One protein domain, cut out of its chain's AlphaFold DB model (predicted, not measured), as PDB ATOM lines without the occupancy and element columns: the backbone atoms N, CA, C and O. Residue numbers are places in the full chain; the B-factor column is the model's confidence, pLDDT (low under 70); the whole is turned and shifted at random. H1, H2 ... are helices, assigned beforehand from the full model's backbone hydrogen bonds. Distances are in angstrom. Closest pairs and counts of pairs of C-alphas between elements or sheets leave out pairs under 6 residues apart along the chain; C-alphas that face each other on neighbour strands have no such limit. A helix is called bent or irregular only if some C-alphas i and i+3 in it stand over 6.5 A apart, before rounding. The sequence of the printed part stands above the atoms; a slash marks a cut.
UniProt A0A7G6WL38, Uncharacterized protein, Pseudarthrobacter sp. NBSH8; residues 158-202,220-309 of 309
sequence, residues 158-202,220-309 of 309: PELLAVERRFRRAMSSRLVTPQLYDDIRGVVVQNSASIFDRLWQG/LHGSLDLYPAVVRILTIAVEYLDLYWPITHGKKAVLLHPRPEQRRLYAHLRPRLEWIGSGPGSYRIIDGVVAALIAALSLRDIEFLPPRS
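This is residues 158 to 202 and 220 to 309 of the 309 residues of an uncharacterized protein of Pseudarthrobacter sp. NBSH8 (UniProt A0A7G6WL38). Five longer helices cross one another in a compact body, with H5 in the middle, H1 on one side of it and H6 on the opposite side. H2 and H7 lie side by side, running opposite ways, and H2 crosses H5 while H7 crosses H6; the short H3 and H4 lie toward one end, and the long link of residues 245 to 257 and the last stretch lie toward the other. The printed part has 135 residues with seven named helices, H1 to H7 in order, and no named strand, in the class all helix. It is compact, with a radius of gyration of the C-alphas of 15.2 A, and spans 46 by 36 by 25 A.

Find C-alpha 158 at (-19.265, -7.845, 22.531); from there H1 runs through residues 158 to 172, 21.2 A. Next come H2, residues 178 to 190, 18.0 A, and the four-residue H3, residues 196 to 199. Beyond the cut, look for the four-residue H4, residues 222 to 225, and then H5, residues 227 to 244, 25.7 A, which begins at (-15.904, 0.497, 10.298). H6, residues 258 to 272, 21.3 A, is irregular, but only just: C-alphas 268 and 271 are 6.7 A apart. H7, residues 280 to 298, 27.2 A, is the longest helix by residues and ends at C-alpha 298, (-16.196, 25.573, 15.827).

Start at the hub, H5, which touches three helices, and look first at H1. H1 and H5 touch at a steep tilt of 59 degrees, the same way, with the C-alphas of Phe 167 and Thr 235 closest at 5.6 A. With residues 229 to 234 alone, H5 touches H2 at a steep tilt of 52 degrees, opposite ways; their closest C-alphas, of Arg 185 and Val 230, are 5.8 A apart. With residues 236 to 240 alone, H5 touches H6; the closest C-alphas are those of Tyr 240 and His 268, 7.1 A. H2 and H7 touch at a shallow tilt of 15 degrees, opposite ways, closest at the C-alphas of Val 187 and Gly 288, 5.7 A. With residues 286 to 294 alone, H7 touches H6 at a steep tilt of 50 degrees, with the C-alphas of Leu 265 and Val 290 closest at 6.4 A. H3 is close to H5 but not clearly touching, and H4 and H5 meet only through their link. In H1, H2, H5 and H7 every O i to N i+4 pair is within hydrogen-bond range, in H6 9 of 11 are, and H3 and H4 are too short for such a pair.

The two C-alphas farthest apart, of Pro 158 and Ser 309, the chain's last residue, are 48.8 A apart. Residues 203 to 219 are cut out, with 21.3 A between C-alphas 202 and 220. The link from H5 to H6 is long, 13 residues. Mean pLDDT of the printed part is 79.3; look for values under 70 at residues 196 to 202, 220 to 223, 245 to 258 and 301 to 309.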
ATOM      1  N   PRO A 158     -18.384  -8.568  21.616       89.88
ATOM      2  CA  PRO A 158     -19.265  -7.845  22.531       89.88
ATOM      3  C   PRO A 158     -18.804  -6.405  22.789       89.88
ATOM      4  O   PRO A 158     -19.641  -5.538  23.063       89.88
ATOM      5  N   GLU A 159     -17.505  -6.126  22.673       90.12
ATOM      6  CA  GLU A 159     -16.955  -4.785  22.846       90.12
ATOM      7  C   GLU A 159     -17.398  -3.890  21.685       90.12
ATOM      8  O   GLU A 159     -17.944  -2.808  21.905       90.12
ATOM      9  N   LEU A 160     -17.286  -4.376  20.445       90.00
ATOM     10  CA  LEU A 160     -17.766  -3.648  19.272       90.00
ATOM     11  C   LEU A 160     -19.283  -3.423  19.316       90.00
ATOM     12  O   LEU A 160     -19.754  -2.358  18.918       90.00
ATOM     13  N   LEU A 161     -20.064  -4.369  19.847       92.50
ATOM     14  CA  LEU A 161     -21.498  -4.160  20.080       92.50
ATOM     15  C   LEU A 161     -21.768  -3.045  21.102       92.50
ATOM     16  O   LEU A 161     -22.710  -2.264  20.929       92.50
ATOM     17  N   ALA A 162     -20.967  -2.956  22.166       93.56
ATOM     18  CA  ALA A 162     -21.070  -1.878  23.146       93.56
ATOM     19  C   ALA A 162     -20.697  -0.519  22.532       93.56
ATOM     20  O   ALA A 162     -21.426   0.459  22.729       93.56
ATOM     21  N   VAL A 163     -19.627  -0.472  21.734       92.88
ATOM     22  CA  VAL A 163     -19.198   0.710  20.968       92.88
ATOM     23  C   VAL A 163     -20.296   1.149  19.998       92.88
ATOM     24  O   VAL A 163     -20.712   2.302  20.020       92.88
ATOM     25  N   GLU A 164     -20.862   0.228  19.220       93.44
ATOM     26  CA  GLU A 164     -21.959   0.498  18.284       93.44
ATOM     27  C   GLU A 164     -23.198   1.082  18.992       93.44
ATOM     28  O   GLU A 164     -23.834   2.011  18.485       93.44
ATOM     29  N   ARG A 165     -23.547   0.581  20.188       94.62
ATOM     30  CA  ARG A 165     -24.638   1.145  21.009       94.62
ATOM     31  C   ARG A 165     -24.335   2.577  21.450       94.62
ATOM     32  O   ARG A 165     -25.224   3.427  21.372       94.62
ATOM     33  N   ARG A 166     -23.117   2.856  21.930       93.50
ATOM     34  CA  ARG A 166     -22.697   4.216  22.322       93.50
ATOM     35  C   ARG A 166     -22.715   5.154  21.121       93.50
ATOM     36  O   ARG A 166     -23.351   6.200  21.201       93.50
ATOM     37  N   PHE A 167     -22.153   4.726  19.994       92.38
ATOM     38  CA  PHE A 167     -22.172   5.470  18.741       92.38
ATOM     39  C   PHE A 167     -23.601   5.832  18.307       92.38
ATOM     40  O   PHE A 167     -23.892   6.995  18.044       92.38
ATOM     41  N   ARG A 168     -24.542   4.877  18.314       91.62
ATOM     42  CA  ARG A 168     -25.960   5.161  18.011       91.62
ATOM     43  C   ARG A 168     -26.580   6.203  18.925       91.62
ATOM     44  O   ARG A 168     -27.293   7.071  18.427       91.62
ATOM     45  N   ARG A 169     -26.313   6.118  20.232       90.31
ATOM     46  CA  ARG A 169     -26.791   7.110  21.204       90.31
ATOM     47  C   ARG A 169     -26.200   8.488  20.914       90.31
ATOM     48  O   ARG A 169     -26.947   9.457  20.837       90.31
ATOM     49  N   ALA A 170     -24.900   8.561  20.647       89.12
ATOM     50  CA  ALA A 170     -24.222   9.805  20.297       89.12
ATOM     51  C   ALA A 170     -24.797  10.446  19.022       89.12
ATOM     52  O   ALA A 170     -25.045  11.651  18.984       89.12
ATOM     53  N   MET A 171     -25.086   9.635  18.000       86.19
ATOM     54  CA  MET A 171     -25.759  10.084  16.778       86.19
ATOM     55  C   MET A 171     -27.179  10.593  17.062       86.19
ATOM     56  O   MET A 171     -27.564  11.643  16.550       86.19
ATOM     57  N   SER A 172     -27.969   9.880  17.878       84.00
ATOM     58  CA  SER A 172     -29.332  10.313  18.223       84.00
ATOM     59  C   SER A 172     -29.356  11.600  19.047       84.00
ATOM     60  O   SER A 172     -30.227  12.438  18.827       84.00
ATOM     61  N   SER A 173     -28.368  11.790  19.924       82.88
ATOM     62  CA  SER A 173     -28.186  13.003  20.728       82.88
ATOM     63  C   SER A 173     -27.482  14.132  19.967       82.88
ATOM     64  O   SER A 173     -27.199  15.173  20.547       82.88
ATOM     65  N   ARG A 174     -27.189  13.944  18.669       83.38
ATOM     66  CA  ARG A 174     -26.472  14.900  17.800       83.38
ATOM     67  C   ARG A 174     -25.057  15.265  18.272       83.38
ATOM     68  O   ARG A 174     -24.482  16.237  17.785       83.38
ATOM     69  N   LEU A 175     -24.466  14.464  19.158       84.56
ATOM     70  CA  LEU A 175     -23.072  14.608  19.585       84.56
ATOM     71  C   LEU A 175     -22.105  14.278  18.449       84.56
ATOM     72  O   LEU A 175     -21.071  14.927  18.328       84.56
ATOM     73  N   VAL A 176     -22.481  13.342  17.576       87.94
ATOM     74  CA  VAL A 176     -21.787  13.084  16.312       87.94
ATOM     75  C   VAL A 176     -22.656  13.564  15.157       87.94
ATOM     76  O   VAL A 176     -23.770  13.081  14.947       87.94
ATOM     77  N   THR A 177     -22.146  14.535  14.405       86.38
ATOM     78  CA  THR A 177     -22.780  15.028  13.178       86.38
ATOM     79  C   THR A 177     -22.347  14.174  11.975       86.38
ATOM     80  O   THR A 177     -21.311  13.512  12.040       86.38
ATOM     81  N   PRO A 178     -23.097  14.174  10.852       83.81
ATOM     82  CA  PRO A 178     -22.618  13.619   9.580       83.81
ATOM     83  C   PRO A 178     -21.214  14.068   9.217       83.81
ATOM     84  O   PRO A 178     -20.405  13.237   8.833       83.81
ATOM     85  N   GLN A 179     -20.956  15.372   9.345       86.62
ATOM     86  CA  GLN A 179     -19.693  15.959   8.935       86.62
ATOM     87  C   GLN A 179     -18.554  15.382   9.772       86.62
ATOM     88  O   GLN A 179     -17.617  14.836   9.211       86.62
ATOM     89  N   LEU A 180     -18.708  15.355  11.101       89.69
ATOM     90  CA  LEU A 180     -17.716  14.752  11.991       89.69
ATOM     91  C   LEU A 180     -17.483  13.264  11.685       89.69
ATOM     92  O   LEU A 180     -16.347  12.795  11.713       89.69
ATOM     93  N   TYR A 181     -18.552  12.519  11.382       90.50
ATOM     94  CA  TYR A 181     -18.442  11.121  10.962       90.50
ATOM     95  C   TYR A 181     -17.628  10.981   9.669       90.50
ATOM     96  O   TYR A 181     -16.712  10.162   9.610       90.50
ATOM     97  N   ASP A 182     -17.968  11.757   8.638       88.00
ATOM     98  CA  ASP A 182     -17.311  11.697   7.334       88.00
ATOM     99  C   ASP A 182     -15.852  12.181   7.409       88.00
ATOM    100  O   ASP A 182     -14.991  11.556   6.791       88.00
ATOM    101  N   ASP A 183     -15.552  13.199   8.223       91.56
ATOM    102  CA  ASP A 183     -14.196  13.706   8.459       91.56
ATOM    103  C   ASP A 183     -13.323  12.649   9.145       91.56
ATOM    104  O   ASP A 183     -12.258  12.293   8.638       91.56
ATOM    105  N   ILE A 184     -13.796  12.063  10.253       92.75
ATOM    106  CA  ILE A 184     -13.063  10.996  10.956       92.75
ATOM    107  C   ILE A 184     -12.903   9.767  10.060       92.75
ATOM    108  O   ILE A 184     -11.823   9.177   9.997       92.75
ATOM    109  N   ARG A 185     -13.944   9.387   9.314       90.44
ATOM    110  CA  ARG A 185     -13.845   8.310   8.324       90.44
ATOM    111  C   ARG A 185     -12.797   8.633   7.258       90.44
ATOM    112  O   ARG A 185     -12.028   7.745   6.900       90.44
ATOM    113  N   GLY A 186     -12.745   9.870   6.767       90.56
ATOM    114  CA  GLY A 186     -11.742  10.336   5.812       90.56
ATOM    115  C   GLY A 186     -10.320  10.164   6.343       90.56
ATOM    116  O   GLY A 186      -9.488   9.565   5.661       90.56
ATOM    117  N   VAL A 187     -10.076  10.579   7.588       91.88
ATOM    118  CA  VAL A 187      -8.786  10.410   8.279       91.88
ATOM    119  C   VAL A 187      -8.394   8.934   8.375       91.88
ATOM    120  O   VAL A 187      -7.267   8.568   8.034       91.88
ATOM    121  N   VAL A 188      -9.323   8.067   8.790       90.19
ATOM    122  CA  VAL A 188      -9.083   6.620   8.907       90.19
ATOM    123  C   VAL A 188      -8.779   5.996   7.543       90.19
ATOM    124  O   VAL A 188      -7.839   5.216   7.425       90.19
ATOM    125  N   VAL A 189      -9.524   6.357   6.495       87.31
ATOM    126  CA  VAL A 189      -9.314   5.842   5.131       87.31
ATOM    127  C   VAL A 189      -7.949   6.266   4.581       87.31
ATOM    128  O   VAL A 189      -7.216   5.425   4.060       87.31
ATOM    129  N   GLN A 190      -7.582   7.542   4.730       88.19
ATOM    130  CA  GLN A 190      -6.304   8.086   4.253       88.19
ATOM    131  C   GLN A 190      -5.091   7.434   4.927       88.19
ATOM    132  O   GLN A 190      -4.045   7.289   4.300       88.19
ATOM    133  N   ASN A 191      -5.241   7.005   6.182       87.00
ATOM    134  CA  ASN A 191      -4.172   6.388   6.969       87.00
ATOM    135  C   ASN A 191      -4.345   4.874   7.137       87.00
ATOM    136  O   ASN A 191      -3.652   4.260   7.944       87.00
ATOM    137  N   SER A 192      -5.252   4.261   6.378       82.88
ATOM    138  CA  SER A 192      -5.696   2.881   6.585       82.88
ATOM    139  C   SER A 192      -4.557   1.857   6.559       82.88
ATOM    140  O   SER A 192      -4.544   0.953   7.390       82.88
ATOM    141  N   ALA A 193      -3.545   2.052   5.705       79.12
ATOM    142  CA  ALA A 193      -2.342   1.215   5.651       79.12
ATOM    143  C   ALA A 193      -1.618   1.099   7.007       79.12
ATOM    144  O   ALA A 193      -1.037   0.066   7.307       79.12
ATOM    145  N   SER A 194      -1.675   2.133   7.851       72.00
ATOM    146  CA  SER A 194      -1.073   2.115   9.190       72.00
ATOM    147  C   SER A 194      -1.930   1.413  10.247       72.00
ATOM    148  O   SER A 194      -1.440   1.157  11.344       72.00
ATOM    149  N   ILE A 195      -3.200   1.129   9.944       71.50
ATOM    150  CA  ILE A 195      -4.177   0.569  10.888       71.50
ATOM    151  C   ILE A 195      -4.484  -0.904  10.582       71.50
ATOM    152  O   ILE A 195      -4.784  -1.673  11.497       71.50
ATOM    153  N   PHE A 196      -4.397  -1.309   9.309       66.56
ATOM    154  CA  PHE A 196      -4.787  -2.644   8.843       66.56
ATOM    155  C   PHE A 196      -4.072  -3.789   9.568       66.56
ATOM    156  O   PHE A 196      -4.735  -4.742   9.974       66.56
ATOM    157  N   ASP A 197      -2.768  -3.670   9.828       61.16
ATOM    158  CA  ASP A 197      -1.992  -4.727  10.496       61.16
ATOM    159  C   ASP A 197      -2.422  -4.980  11.956       61.16
ATOM    160  O   ASP A 197      -2.100  -6.019  12.536       61.16
ATOM    161  N   ARG A 198      -3.150  -4.038  12.574       61.66
ATOM    162  CA  ARG A 198      -3.476  -4.057  14.013       61.66
ATOM    163  C   ARG A 198      -4.960  -4.191  14.311       61.66
ATOM    164  O   ARG A 198      -5.318  -4.852  15.279       61.66
ATOM    165  N   LEU A 199      -5.829  -3.638  13.463       59.31
ATOM    166  CA  LEU A 199      -7.286  -3.771  13.607       59.31
ATOM    167  C   LEU A 199      -7.764  -5.224  13.583       59.31
ATOM    168  O   LEU A 199      -8.837  -5.523  14.099       59.31
ATOM    169  N   TRP A 200      -6.986  -6.110  12.958       55.19
ATOM    170  CA  TRP A 200      -7.442  -7.427  12.534       55.19
ATOM    171  C   TRP A 200      -6.740  -8.608  13.195       55.19
ATOM    172  O   TRP A 200      -6.903  -9.739  12.737       55.19
ATOM    173  N   GLN A 201      -6.021  -8.387  14.300       45.47
ATOM    174  CA  GLN A 201      -5.369  -9.472  15.047       45.47
ATOM    175  C   GLN A 201      -6.358 -10.512  15.630       45.47
ATOM    176  O   GLN A 201      -5.919 -11.510  16.186       45.47
ATOM    177  N   GLY A 202      -7.680 -10.334  15.457       39.47
ATOM    178  CA  GLY A 202      -8.712 -11.280  15.901       39.47
ATOM    179  C   GLY A 202      -9.396 -12.126  14.818       39.47
ATOM    180  O   GLY A 202      -9.623 -13.307  15.049       39.47
ATOM    181  N   LEU A 220     -17.310  -1.127  -1.670       48.12
ATOM    182  CA  LEU A 220     -18.043  -1.172  -0.385       48.12
ATOM    183  C   LEU A 220     -17.307  -1.994   0.696       48.12
ATOM    184  O   LEU A 220     -17.446  -1.696   1.882       48.12
ATOM    185  N   HIS A 221     -16.502  -2.981   0.289       49.47
ATOM    186  CA  HIS A 221     -15.731  -3.852   1.178       49.47
ATOM    187  C   HIS A 221     -14.622  -3.113   1.949       49.47
ATOM    188  O   HIS A 221     -14.477  -3.339   3.145       49.47
ATOM    189  N   GLY A 222     -13.936  -2.131   1.349       56.44
ATOM    190  CA  GLY A 222     -12.944  -1.322   2.077       56.44
ATOM    191  C   GLY A 222     -13.568  -0.455   3.180       56.44
ATOM    192  O   GLY A 222     -12.932  -0.134   4.181       56.44
ATOM    193  N   SER A 223     -14.855  -0.113   3.039       61.72
ATOM    194  CA  SER A 223     -15.597   0.621   4.069       61.72
ATOM    195  C   SER A 223     -16.050  -0.258   5.238       61.72
ATOM    196  O   SER A 223     -16.441   0.287   6.271       61.72
ATOM    197  N   LEU A 224     -16.055  -1.578   5.062       70.19
ATOM    198  CA  LEU A 224     -16.468  -2.547   6.069       70.19
ATOM    199  C   LEU A 224     -15.346  -2.812   7.071       70.19
ATOM    200  O   LEU A 224     -15.570  -2.727   8.277       70.19
ATOM    201  N   ASP A 225     -14.138  -3.036   6.562       76.12
ATOM    202  CA  ASP A 225     -12.971  -3.382   7.379       76.12
ATOM    203  C   ASP A 225     -12.549  -2.238   8.312       76.12
ATOM    204  O   ASP A 225     -12.089  -2.456   9.430       76.12
ATOM    205  N   LEU A 226     -12.770  -0.993   7.884       84.62
ATOM    206  CA  LEU A 226     -12.434   0.198   8.664       84.62
ATOM    207  C   LEU A 226     -13.555   0.636   9.613       84.62
ATOM    208  O   LEU A 226     -13.327   1.488  10.474       84.62
ATOM    209  N   TYR A 227     -14.763   0.074   9.487       87.38
ATOM    210  CA  TYR A 227     -15.904   0.497  10.298       87.38
ATOM    211  C   TYR A 227     -15.659   0.366  11.809       87.38
ATOM    212  O   TYR A 227     -15.912   1.354  12.502       87.38
ATOM    213  N   PRO A 228     -15.129  -0.762  12.340       89.12
ATOM    214  CA  PRO A 228     -14.807  -0.876  13.763       89.12
ATOM    215  C   PRO A 228     -13.914   0.258  14.271       89.12
ATOM    216  O   PRO A 228     -14.177   0.819  15.332       89.12
ATOM    217  N   ALA A 229     -12.896   0.634  13.492       89.75
ATOM    218  CA  ALA A 229     -11.974   1.708  13.839       89.75
ATOM    219  C   ALA A 229     -12.700   3.052  13.934       89.75
ATOM    220  O   ALA A 229     -12.580   3.759  14.933       89.75
ATOM    221  N   VAL A 230     -13.500   3.367  12.910       92.12
ATOM    222  CA  VAL A 230     -14.269   4.613  12.827       92.12
ATOM    223  C   VAL A 230     -15.201   4.752  14.030       92.12
ATOM    224  O   VAL A 230     -15.175   5.784  14.698       92.12
ATOM    225  N   VAL A 231     -15.988   3.720  14.359       92.50
ATOM    226  CA  VAL A 231     -16.936   3.814  15.484       92.50
ATOM    227  C   VAL A 231     -16.250   3.830  16.848       92.50
ATOM    228  O   VAL A 231     -16.742   4.515  17.746       92.50
ATOM    229  N   ARG A 232     -15.110   3.143  17.014       93.62
ATOM    230  CA  ARG A 232     -14.299   3.201  18.243       93.62
ATOM    231  C   ARG A 232     -13.743   4.609  18.457       93.62
ATOM    232  O   ARG A 232     -13.973   5.188  19.516       93.62
ATOM    233  N   ILE A 233     -13.105   5.188  17.437       94.06
ATOM    234  CA  ILE A 233     -12.561   6.556  17.482       94.06
ATOM    235  C   ILE A 233     -13.669   7.567  17.782       94.06
ATOM    236  O   ILE A 233     -13.519   8.391  18.679       94.06
ATOM    237  N   LEU A 234     -14.800   7.484  17.077       93.81
ATOM    238  CA  LEU A 234     -15.935   8.379  17.305       93.81
ATOM    239  C   LEU A 234     -16.499   8.258  18.716       93.81
ATOM    240  O   LEU A 234     -16.857   9.264  19.313       93.81
ATOM    241  N   THR A 235     -16.580   7.047  19.258       93.69
ATOM    242  CA  THR A 235     -17.088   6.839  20.618       93.69
ATOM    243  C   THR A 235     -16.140   7.430  21.660       93.69
ATOM    244  O   THR A 235     -16.606   8.117  22.560       93.69
ATOM    245  N   ILE A 236     -14.826   7.253  21.498       93.81
ATOM    246  CA  ILE A 236     -13.810   7.891  22.352       93.81
ATOM    247  C   ILE A 236     -13.895   9.421  22.248       93.81
ATOM    248  O   ILE A 236     -13.851  10.129  23.249       93.81
ATOM    249  N   ALA A 237     -14.052   9.943  21.033       90.94
ATOM    250  CA  ALA A 237     -14.208  11.373  20.817       90.94
ATOM    251  C   ALA A 237     -15.479  11.922  21.484       90.94
ATOM    252  O   ALA A 237     -15.458  13.006  22.055       90.94
ATOM    253  N   VAL A 238     -16.578  11.166  21.453       88.81
ATOM    254  CA  VAL A 238     -17.813  11.522  22.159       88.81
ATOM    255  C   VAL A 238     -17.620  11.495  23.667       88.81
ATOM    256  O   VAL A 238     -18.120  12.391  24.324       88.81
ATOM    257  N   GLU A 239     -16.877  10.536  24.220       90.19
ATOM    258  CA  GLU A 239     -16.561  10.520  25.655       90.19
ATOM    259  C   GLU A 239     -15.798  11.784  26.081       90.19
ATOM    260  O   GLU A 239     -16.089  12.342  27.138       90.19
ATOM    261  N   TYR A 240     -14.879  12.286  25.246       88.19
ATOM    262  CA  TYR A 240     -14.249  13.591  25.470       88.19
ATOM    263  C   TYR A 240     -15.274  14.728  25.462       88.19
ATOM    264  O   TYR A 240     -15.263  15.569  26.361       88.19
ATOM    265  N   LEU A 241     -16.152  14.758  24.452       83.62
ATOM    266  CA  LEU A 241     -17.199  15.771  24.357       83.62
ATOM    267  C   LEU A 241     -18.122  15.697  25.582       83.62
ATOM    268  O   LEU A 241     -18.338  16.701  26.228       83.62
ATOM    269  N   ASP A 242     -18.592  14.531  26.002       81.94
ATOM    270  CA  ASP A 242     -19.458  14.428  27.181       81.94
ATOM    271  C   ASP A 242     -18.747  14.864  28.476       81.94
ATOM    272  O   ASP A 242     -19.359  15.510  29.326       81.94
ATOM    273  N   LEU A 243     -17.455  14.542  28.632       81.50
ATOM    274  CA  LEU A 243     -16.691  14.832  29.849       81.50
ATOM    275  C   LEU A 243     -16.288  16.309  29.977       81.50
ATOM    276  O   LEU A 243     -16.362  16.881  31.062       81.50
ATOM    277  N   TYR A 244     -15.824  16.913  28.884       71.69
ATOM    278  CA  TYR A 244     -15.265  18.273  28.881       71.69
ATOM    279  C   TYR A 244     -16.189  19.303  28.240       71.69
ATOM    280  O   TYR A 244     -15.944  20.504  28.341       71.69
ATOM    281  N   TRP A 245     -17.260  18.837  27.606       68.38
ATOM    282  CA  TRP A 245     -18.318  19.651  27.035       68.38
ATOM    283  C   TRP A 245     -19.669  19.252  27.646       68.38
ATOM    284  O   TRP A 245     -20.579  18.853  26.908       68.38
ATOM    285  N   PRO A 246     -19.844  19.352  28.988       57.34
ATOM    286  CA  PRO A 246     -21.174  19.258  29.557       57.34
ATOM    287  C   PRO A 246     -21.983  20.350  28.880       57.34
ATOM    288  O   PRO A 246     -21.653  21.532  28.975       57.34
ATOM    289  N   ILE A 247     -22.984  19.934  28.112       52.56
ATOM    290  CA  ILE A 247     -23.820  20.843  27.355       52.56
ATOM    291  C   ILE A 247     -24.564  21.693  28.384       52.56
ATOM    292  O   ILE A 247     -25.646  21.333  28.845       52.56
ATOM    293  N   THR A 248     -23.997  22.832  28.770       45.97
ATOM    294  CA  THR A 248     -24.742  23.908  29.402       45.97
ATOM    295  C   THR A 248     -25.611  24.494  28.303       45.97
ATOM    296  O   THR A 248     -25.314  25.519  27.696       45.97
ATOM    297  N   HIS A 249     -26.697  23.776  28.010       44.53
ATOM    298  CA  HIS A 249     -27.828  24.249  27.239       44.53
ATOM    299  C   HIS A 249     -28.343  25.522  27.921       44.53
ATOM    300  O   HIS A 249     -29.205  25.462  28.792       44.53
ATOM    301  N   GLY A 250     -27.780  26.679  27.573       45.34
ATOM    302  CA  GLY A 250     -28.417  27.948  27.884       45.34
ATOM    303  C   GLY A 250     -27.553  29.187  28.045       45.34
ATOM    304  O   GLY A 250     -28.117  30.256  27.841       45.34
ATOM    305  N   LYS A 251     -26.268  29.158  28.434       46.53
ATOM    306  CA  LYS A 251     -25.596  30.426  28.807       46.53
ATOM    307  C   LYS A 251     -24.097  30.469  28.484       46.53
ATOM    308  O   LYS A 251     -23.301  29.843  29.170       46.53
ATOM    309  N   LYS A 252     -23.781  31.353  27.524       52.72
ATOM    310  CA  LYS A 252     -22.475  31.880  27.081       52.72
ATOM    311  C   LYS A 252     -21.631  30.952  26.203       52.72
ATOM    312  O   LYS A 252     -21.319  29.829  26.583       52.72
ATOM    313  N   ALA A 253     -21.222  31.484  25.046       55.72
ATOM    314  CA  ALA A 253     -20.121  30.948  24.260       55.72
ATOM    315  C   ALA A 253     -18.907  30.782  25.185       55.72
ATOM    316  O   ALA A 253     -18.465  31.736  25.830       55.72
ATOM    317  N   VAL A 254     -18.416  29.551  25.315       59.44
ATOM    318  CA  VAL A 254     -17.179  29.283  26.045       59.44
ATOM    319  C   VAL A 254     -16.043  29.706  25.125       59.44
ATOM    320  O   VAL A 254     -15.804  29.059  24.110       59.44
ATOM    321  N   LEU A 255     -15.361  30.799  25.467       57.41
ATOM    322  CA  LEU A 255     -14.162  31.230  24.757       57.41
ATOM    323  C   LEU A 255     -13.054  30.198  24.984       57.41
ATOM    324  O   LEU A 255     -12.493  30.104  26.077       57.41
ATOM    325  N   LEU A 256     -12.746  29.414  23.954       61.28
ATOM    326  CA  LEU A 256     -11.676  28.422  23.995       61.28
ATOM    327  C   LEU A 256     -10.436  28.945  23.269       61.28
ATOM    328  O   LEU A 256     -10.517  29.572  22.213       61.28
ATOM    329  N   HIS A 257      -9.259  28.655  23.822       62.38
ATOM    330  CA  HIS A 257      -8.002  28.844  23.104       62.38
ATOM    331  C   HIS A 257      -7.665  27.555  22.330       62.38
ATOM    332  O   HIS A 257      -7.607  26.487  22.943       62.38
ATOM    333  N   PRO A 258      -7.352  27.624  21.021       67.88
ATOM    334  CA  PRO A 258      -7.095  26.425  20.217       67.88
ATOM    335  C   PRO A 258      -5.949  25.549  20.746       67.88
ATOM    336  O   PRO A 258      -6.057  24.326  20.774       67.88
ATOM    337  N   ARG A 259      -4.850  26.162  21.212       76.25
ATOM    338  CA  ARG A 259      -3.640  25.432  21.638       76.25
ATOM    339  C   ARG A 259      -3.837  24.611  22.929       76.25
ATOM    340  O   ARG A 259      -3.456  23.439  22.926       76.25
ATOM    341  N   PRO A 260      -4.398  25.158  24.028       81.50
ATOM    342  CA  PRO A 260      -4.729  24.366  25.213       81.50
ATOM    343  C   PRO A 260      -5.700  23.223  24.924       81.50
ATOM    344  O   PRO A 260      -5.458  22.108  25.379       81.50
ATOM    345  N   GLU A 261      -6.748  23.463  24.131       81.19
ATOM    346  CA  GLU A 261      -7.737  22.415  23.864       81.19
ATOM    347  C   GLU A 261      -7.220  21.333  22.934       81.19
ATOM    348  O   GLU A 261      -7.480  20.156  23.165       81.19
ATOM    349  N   GLN A 262      -6.387  21.695  21.958       84.69
ATOM    350  CA  GLN A 262      -5.626  20.715  21.202       84.69
ATOM    351  C   GLN A 262      -4.803  19.835  22.153       84.69
ATOM    352  O   GLN A 262      -4.933  18.616  22.113       84.69
ATOM    353  N   ARG A 263      -4.017  20.415  23.071       87.69
ATOM    354  CA  ARG A 263      -3.222  19.629  24.036       87.69
ATOM    355  C   ARG A 263      -4.085  18.698  24.895       87.69
ATOM    356  O   ARG A 263      -3.695  17.549  25.094       87.69
ATOM    357  N   ARG A 264      -5.249  19.154  25.372       88.31
ATOM    358  CA  ARG A 264      -6.183  18.314  26.146       88.31
ATOM    359  C   ARG A 264      -6.770  17.179  25.314       88.31
ATOM    360  O   ARG A 264      -6.774  16.042  25.779       88.31
ATOM    361  N   LEU A 265      -7.196  17.461  24.082       89.62
ATOM    362  CA  LEU A 265      -7.659  16.447  23.137       89.62
ATOM    363  C   LEU A 265      -6.579  15.391  22.892       89.62
ATOM    364  O   LEU A 265      -6.856  14.203  23.021       89.62
ATOM    365  N   TYR A 266      -5.335  15.797  22.620       91.25
ATOM    366  CA  TYR A 266      -4.224  14.852  22.461       91.25
ATOM    367  C   TYR A 266      -4.008  14.003  23.714       91.25
ATOM    368  O   TYR A 266      -3.913  12.781  23.607       91.25
ATOM    369  N   ALA A 267      -3.964  14.627  24.895       91.31
ATOM    370  CA  ALA A 267      -3.778  13.922  26.161       91.31
ATOM    371  C   ALA A 267      -4.911  12.920  26.442       91.31
ATOM    372  O   ALA A 267      -4.667  11.849  26.994       91.31
ATOM    373  N   HIS A 268      -6.143  13.231  26.029       91.81
ATOM    374  CA  HIS A 268      -7.286  12.336  26.179       91.81
ATOM    375  C   HIS A 268      -7.294  11.193  25.152       91.81
ATOM    376  O   HIS A 268      -7.556  10.041  25.516       91.81
ATOM    377  N   LEU A 269      -7.036  11.510  23.879       91.88
ATOM    378  CA  LEU A 269      -7.130  10.578  22.754       91.88
ATOM    379  C   LEU A 269      -5.953   9.605  22.711       91.88
ATOM    380  O   LEU A 269      -6.167   8.420  22.474       91.88
ATOM    381  N   ARG A 270      -4.720  10.069  22.953       92.25
ATOM    382  CA  ARG A 270      -3.506   9.254  22.785       92.25
ATOM    383  C   ARG A 270      -3.538   7.923  23.549       92.25
ATOM    384  O   ARG A 270      -3.365   6.907  22.881       92.25
ATOM    385  N   PRO A 271      -3.785   7.874  24.873       92.75
ATOM    386  CA  PRO A 271      -3.813   6.601  25.597       92.75
ATOM    387  C   PRO A 271      -4.983   5.703  25.161       92.75
ATOM    388  O   PRO A 271      -4.863   4.486  25.142       92.75
ATOM    389  N   ARG A 272      -6.118   6.281  24.746       91.19
ATOM    390  CA  ARG A 272      -7.307   5.518  24.314       91.19
ATOM    391  C   ARG A 272      -7.204   4.981  22.886       91.19
ATOM    392  O   ARG A 272      -7.954   4.082  22.510       91.19
ATOM    393  N   LEU A 273      -6.294   5.535  22.092       89.56
ATOM    394  CA  LEU A 273      -6.003   5.125  20.720       89.56
ATOM    395  C   LEU A 273      -4.678   4.363  20.606       89.56
ATOM    396  O   LEU A 273      -4.196   4.148  19.498       89.56
ATOM    397  N   GLU A 274      -4.102   3.909  21.721       87.88
ATOM    398  CA  GLU A 274      -2.852   3.138  21.728       87.88
ATOM    399  C   GLU A 274      -2.947   1.846  20.900       87.88
ATOM    400  O   GLU A 274      -1.973   1.434  20.271       87.88
ATOM    401  N   TRP A 275      -4.144   1.261  20.791       86.31
ATOM    402  CA  TRP A 275      -4.414   0.096  19.943       86.31
ATOM    403  C   TRP A 275      -4.186   0.356  18.439       86.31
ATOM    404  O   TRP A 275      -3.941  -0.586  17.687       86.31
ATOM    405  N   ILE A 276      -4.202   1.618  17.986       84.62
ATOM    406  CA  ILE A 276      -3.807   2.012  16.617       84.62
ATOM    407  C   ILE A 276      -2.284   1.901  16.440       84.62
ATOM    408  O   ILE A 276      -1.783   1.721  15.331       84.62
ATOM    409  N   GLY A 277      -1.536   1.967  17.539       83.88
ATOM    410  CA  GLY A 277      -0.095   1.818  17.598       83.88
ATOM    411  C   GLY A 277       0.671   3.087  17.932       83.88
ATOM    412  O   GLY A 277       0.105   4.142  18.196       83.88
ATOM    413  N   SER A 278       1.998   2.963  17.915       81.31
ATOM    414  CA  SER A 278       2.940   4.023  18.290       81.31
ATOM    415  C   SER A 278       3.709   4.630  17.109       81.31
ATOM    416  O   SER A 278       4.439   5.596  17.302       81.31
ATOM    417  N   GLY A 279       3.544   4.106  15.888       83.56
ATOM    418  CA  GLY A 279       4.281   4.568  14.703       83.56
ATOM    419  C   GLY A 279       3.770   5.893  14.110       83.56
ATOM    420  O   GLY A 279       2.704   6.373  14.507       83.56
ATOM    421  N   PRO A 280       4.462   6.469  13.107       83.00
ATOM    422  CA  PRO A 280       4.106   7.762  12.501       83.00
ATOM    423  C   PRO A 280       2.664   7.847  11.977       83.00
ATOM    424  O   PRO A 280       2.024   8.891  12.079       83.00
ATOM    425  N   GLY A 281       2.121   6.742  11.460       81.75
ATOM    426  CA  GLY A 281       0.731   6.680  11.002       81.75
ATOM    427  C   GLY A 281      -0.302   6.840  12.123       81.75
ATOM    428  O   GLY A 281      -1.348   7.442  11.904       81.75
ATOM    429  N   SER A 282       0.013   6.382  13.343       84.50
ATOM    430  CA  SER A 282      -0.859   6.574  14.512       84.50
ATOM    431  C   SER A 282      -0.992   8.052  14.879       84.50
ATOM    432  O   SER A 282      -2.093   8.507  15.176       84.50
ATOM    433  N   TYR A 283       0.105   8.813  14.795       88.44
ATOM    434  CA  TYR A 283       0.095  10.251  15.045       88.44
ATOM    435  C   TYR A 283      -0.757  10.962  14.000       88.44
ATOM    436  O   TYR A 283      -1.704  11.633  14.373       88.44
ATOM    437  N   ARG A 284      -0.567  10.686  12.703       91.62
ATOM    438  CA  ARG A 284      -1.403  11.284  11.640       91.62
ATOM    439  C   ARG A 284      -2.904  11.067  11.841       91.62
ATOM    440  O   ARG A 284      -3.696  11.955  11.535       91.62
ATOM    441  N   ILE A 285      -3.303   9.901  12.350       90.50
ATOM    442  CA  ILE A 285      -4.708   9.630  12.678       90.50
ATOM    443  C   ILE A 285      -5.163  10.496  13.846       90.50
ATOM    444  O   ILE A 285      -6.212  11.122  13.747       90.50
ATOM    445  N   ILE A 286      -4.391  10.554  14.932       91.88
ATOM    446  CA  ILE A 286      -4.721  11.391  16.091       91.88
ATOM    447  C   ILE A 286      -4.805  12.857  15.667       91.88
ATOM    448  O   ILE A 286      -5.814  13.496  15.943       91.88
ATOM    449  N   ASP A 287      -3.814  13.365  14.938       92.62
ATOM    450  CA  ASP A 287      -3.769  14.734  14.431       92.62
ATOM    451  C   ASP A 287      -5.017  15.054  13.595       92.62
ATOM    452  O   ASP A 287      -5.675  16.074  13.814       92.62
ATOM    453  N   GLY A 288      -5.393  14.150  12.683       93.38
ATOM    454  CA  GLY A 288      -6.595  14.286  11.863       93.38
ATOM    455  C   GLY A 288      -7.893  14.240  12.675       93.38
ATOM    456  O   GLY A 288      -8.803  15.025  12.422       93.38
ATOM    457  N   VAL A 289      -7.982  13.365  13.682       93.00
ATOM    458  CA  VAL A 289      -9.143  13.278  14.584       93.00
ATOM    459  C   VAL A 289      -9.274  14.548  15.423       93.00
ATOM    460  O   VAL A 289     -10.370  15.090  15.539       93.00
ATOM    461  N   VAL A 290      -8.169  15.058  15.972       92.25
ATOM    462  CA  VAL A 290      -8.136  16.326  16.713       92.25
ATOM    463  C   VAL A 290      -8.599  17.468  15.808       92.25
ATOM    464  O   VAL A 290      -9.466  18.239  16.214       92.25
ATOM    465  N   ALA A 291      -8.078  17.561  14.582       91.00
ATOM    466  CA  ALA A 291      -8.481  18.593  13.630       91.00
ATOM    467  C   ALA A 291      -9.984  18.522  13.302       91.00
ATOM    468  O   ALA A 291     -10.668  19.545  13.354       91.00
ATOM    469  N   ALA A 292     -10.515  17.322  13.045       92.00
ATOM    470  CA  ALA A 292     -11.940  17.106  12.791       92.00
ATOM    471  C   ALA A 292     -12.813  17.499  13.996       92.00
ATOM    472  O   ALA A 292     -13.868  18.110  13.831       92.00
ATOM    473  N   LEU A 293     -12.366  17.195  15.218       90.38
ATOM    474  CA  LEU A 293     -13.082  17.569  16.438       90.38
ATOM    475  C   LEU A 293     -13.074  19.075  16.675       90.38
ATOM    476  O   LEU A 293     -14.121  19.628  16.996       90.38
ATOM    477  N   ILE A 294     -11.937  19.747  16.477       86.12
ATOM    478  CA  ILE A 294     -11.854  21.209  16.576       86.12
ATOM    479  C   ILE A 294     -12.793  21.854  15.552       86.12
ATOM    480  O   ILE A 294     -13.585  22.712  15.924       86.12
ATOM    481  N   ALA A 295     -12.780  21.402  14.295       86.19
ATOM    482  CA  ALA A 295     -13.678  21.920  13.263       86.19
ATOM    483  C   ALA A 295     -15.162  21.709  13.621       86.19
ATOM    484  O   ALA A 295     -15.975  22.626  13.495       86.19
ATOM    485  N   ALA A 296     -15.519  20.521  14.118       84.75
ATOM    486  CA  ALA A 296     -16.881  20.218  14.547       84.75
ATOM    487  C   ALA A 296     -17.325  21.045  15.764       84.75
ATOM    488  O   ALA A 296     -18.504  21.380  15.868       84.75
ATOM    489  N   LEU A 297     -16.399  21.369  16.668       80.56
ATOM    490  CA  LEU A 297     -16.624  22.267  17.797       80.56
ATOM    491  C   LEU A 297     -16.850  23.708  17.313       80.56
ATOM    492  O   LEU A 297     -17.840  24.317  17.709       80.56
ATOM    493  N   SER A 298     -16.031  24.222  16.391       78.44
ATOM    494  CA  SER A 298     -16.196  25.573  15.827       78.44
ATOM    495  C   SER A 298     -17.564  25.802  15.180       78.44
ATOM    496  O   SER A 298     -18.113  26.893  15.270       78.44
ATOM    497  N   LEU A 299     -18.151  24.768  14.565       75.12
ATOM    498  CA  LEU A 299     -19.484  24.839  13.949       75.12
ATOM    499  C   LEU A 299     -20.647  24.890  14.956       75.12
ATOM    500  O   LEU A 299     -21.794  25.044  14.543       75.12
ATOM    501  N   ARG A 300     -20.393  24.724  16.259       70.81
ATOM    502  CA  ARG A 300     -21.417  24.778  17.320       70.81
ATOM    503  C   ARG A 300     -21.530  26.165  17.966       70.81
ATOM    504  O   ARG A 300     -21.869  26.243  19.143       70.81
ATOM    505  N   ASP A 301     -21.234  27.223  17.210       61.91
ATOM    506  CA  ASP A 301     -21.186  28.621  17.674       61.91
ATOM    507  C   ASP A 301     -20.227  28.825  18.863       61.91
ATOM    508  O   ASP A 301     -20.517  29.527  19.833       61.91
ATOM    509  N   ILE A 302     -19.059  28.179  18.797       55.41
ATOM    510  CA  ILE A 302     -17.972  28.393  19.754       55.41
ATOM    511  C   ILE A 302     -17.060  29.482  19.198       55.41
ATOM    512  O   ILE A 302     -16.376  29.280  18.194       55.41
ATOM    513  N   GLU A 303     -17.010  30.625  19.876       53.25
ATOM    514  CA  GLU A 303     -16.000  31.642  19.598       53.25
ATOM    515  C   GLU A 303     -14.640  31.160  20.121       53.25
ATOM    516  O   GLU A 303     -14.423  31.004  21.324       53.25
ATOM    517  N   PHE A 304     -13.702  30.902  19.211       53.75
ATOM    518  CA  PHE A 304     -12.306  30.703  19.584       53.75
ATOM    519  C   PHE A 304     -11.619  32.058  19.701       53.75
ATOM    520  O   PHE A 304     -11.706  32.889  18.796       53.75
ATOM    521  N   LEU A 305     -10.884  32.266  20.794       47.91
ATOM    522  CA  LEU A 305     -10.033  33.446  20.906       47.91
ATOM    523  C   LEU A 305      -8.922  33.372  19.847       47.91
ATOM    524  O   LEU A 305      -8.334  32.294  19.670       47.91
ATOM    525  N   PRO A 306      -8.588  34.495  19.183       57.75
ATOM    526  CA  PRO A 306      -7.481  34.532  18.241       57.75
ATOM    527  C   PRO A 306      -6.186  34.043  18.913       57.75
ATOM    528  O   PRO A 306      -6.016  34.191  20.132       57.75
ATOM    529  N   PRO A 307      -5.273  33.414  18.151       56.03
ATOM    530  CA  PRO A 307      -3.995  32.978  18.692       56.03
ATOM    531  C   PRO A 307      -3.271  34.188  19.290       56.03
ATOM    532  O   PRO A 307      -3.117  35.208  18.625       56.03
ATOM    533  N   ARG A 308      -2.838  34.078  20.553       54.81
ATOM    534  CA  ARG A 308      -1.941  35.077  21.145       54.81
ATOM    535  C   ARG A 308      -0.633  35.034  20.350       54.81
ATOM    536  O   ARG A 308      -0.015  33.964  20.292       54.81
ATOM    537  N   SER A 309      -0.318  36.147  19.688       59.03
ATOM    538  CA  SER A 309       0.960  36.419  19.020       59.03
ATOM    539  C   SER A 309       2.114  36.296  20.001       59.03
ATOM    540  O   SER A 309       1.946  36.834  21.121       59.03
TER     541      SER A 309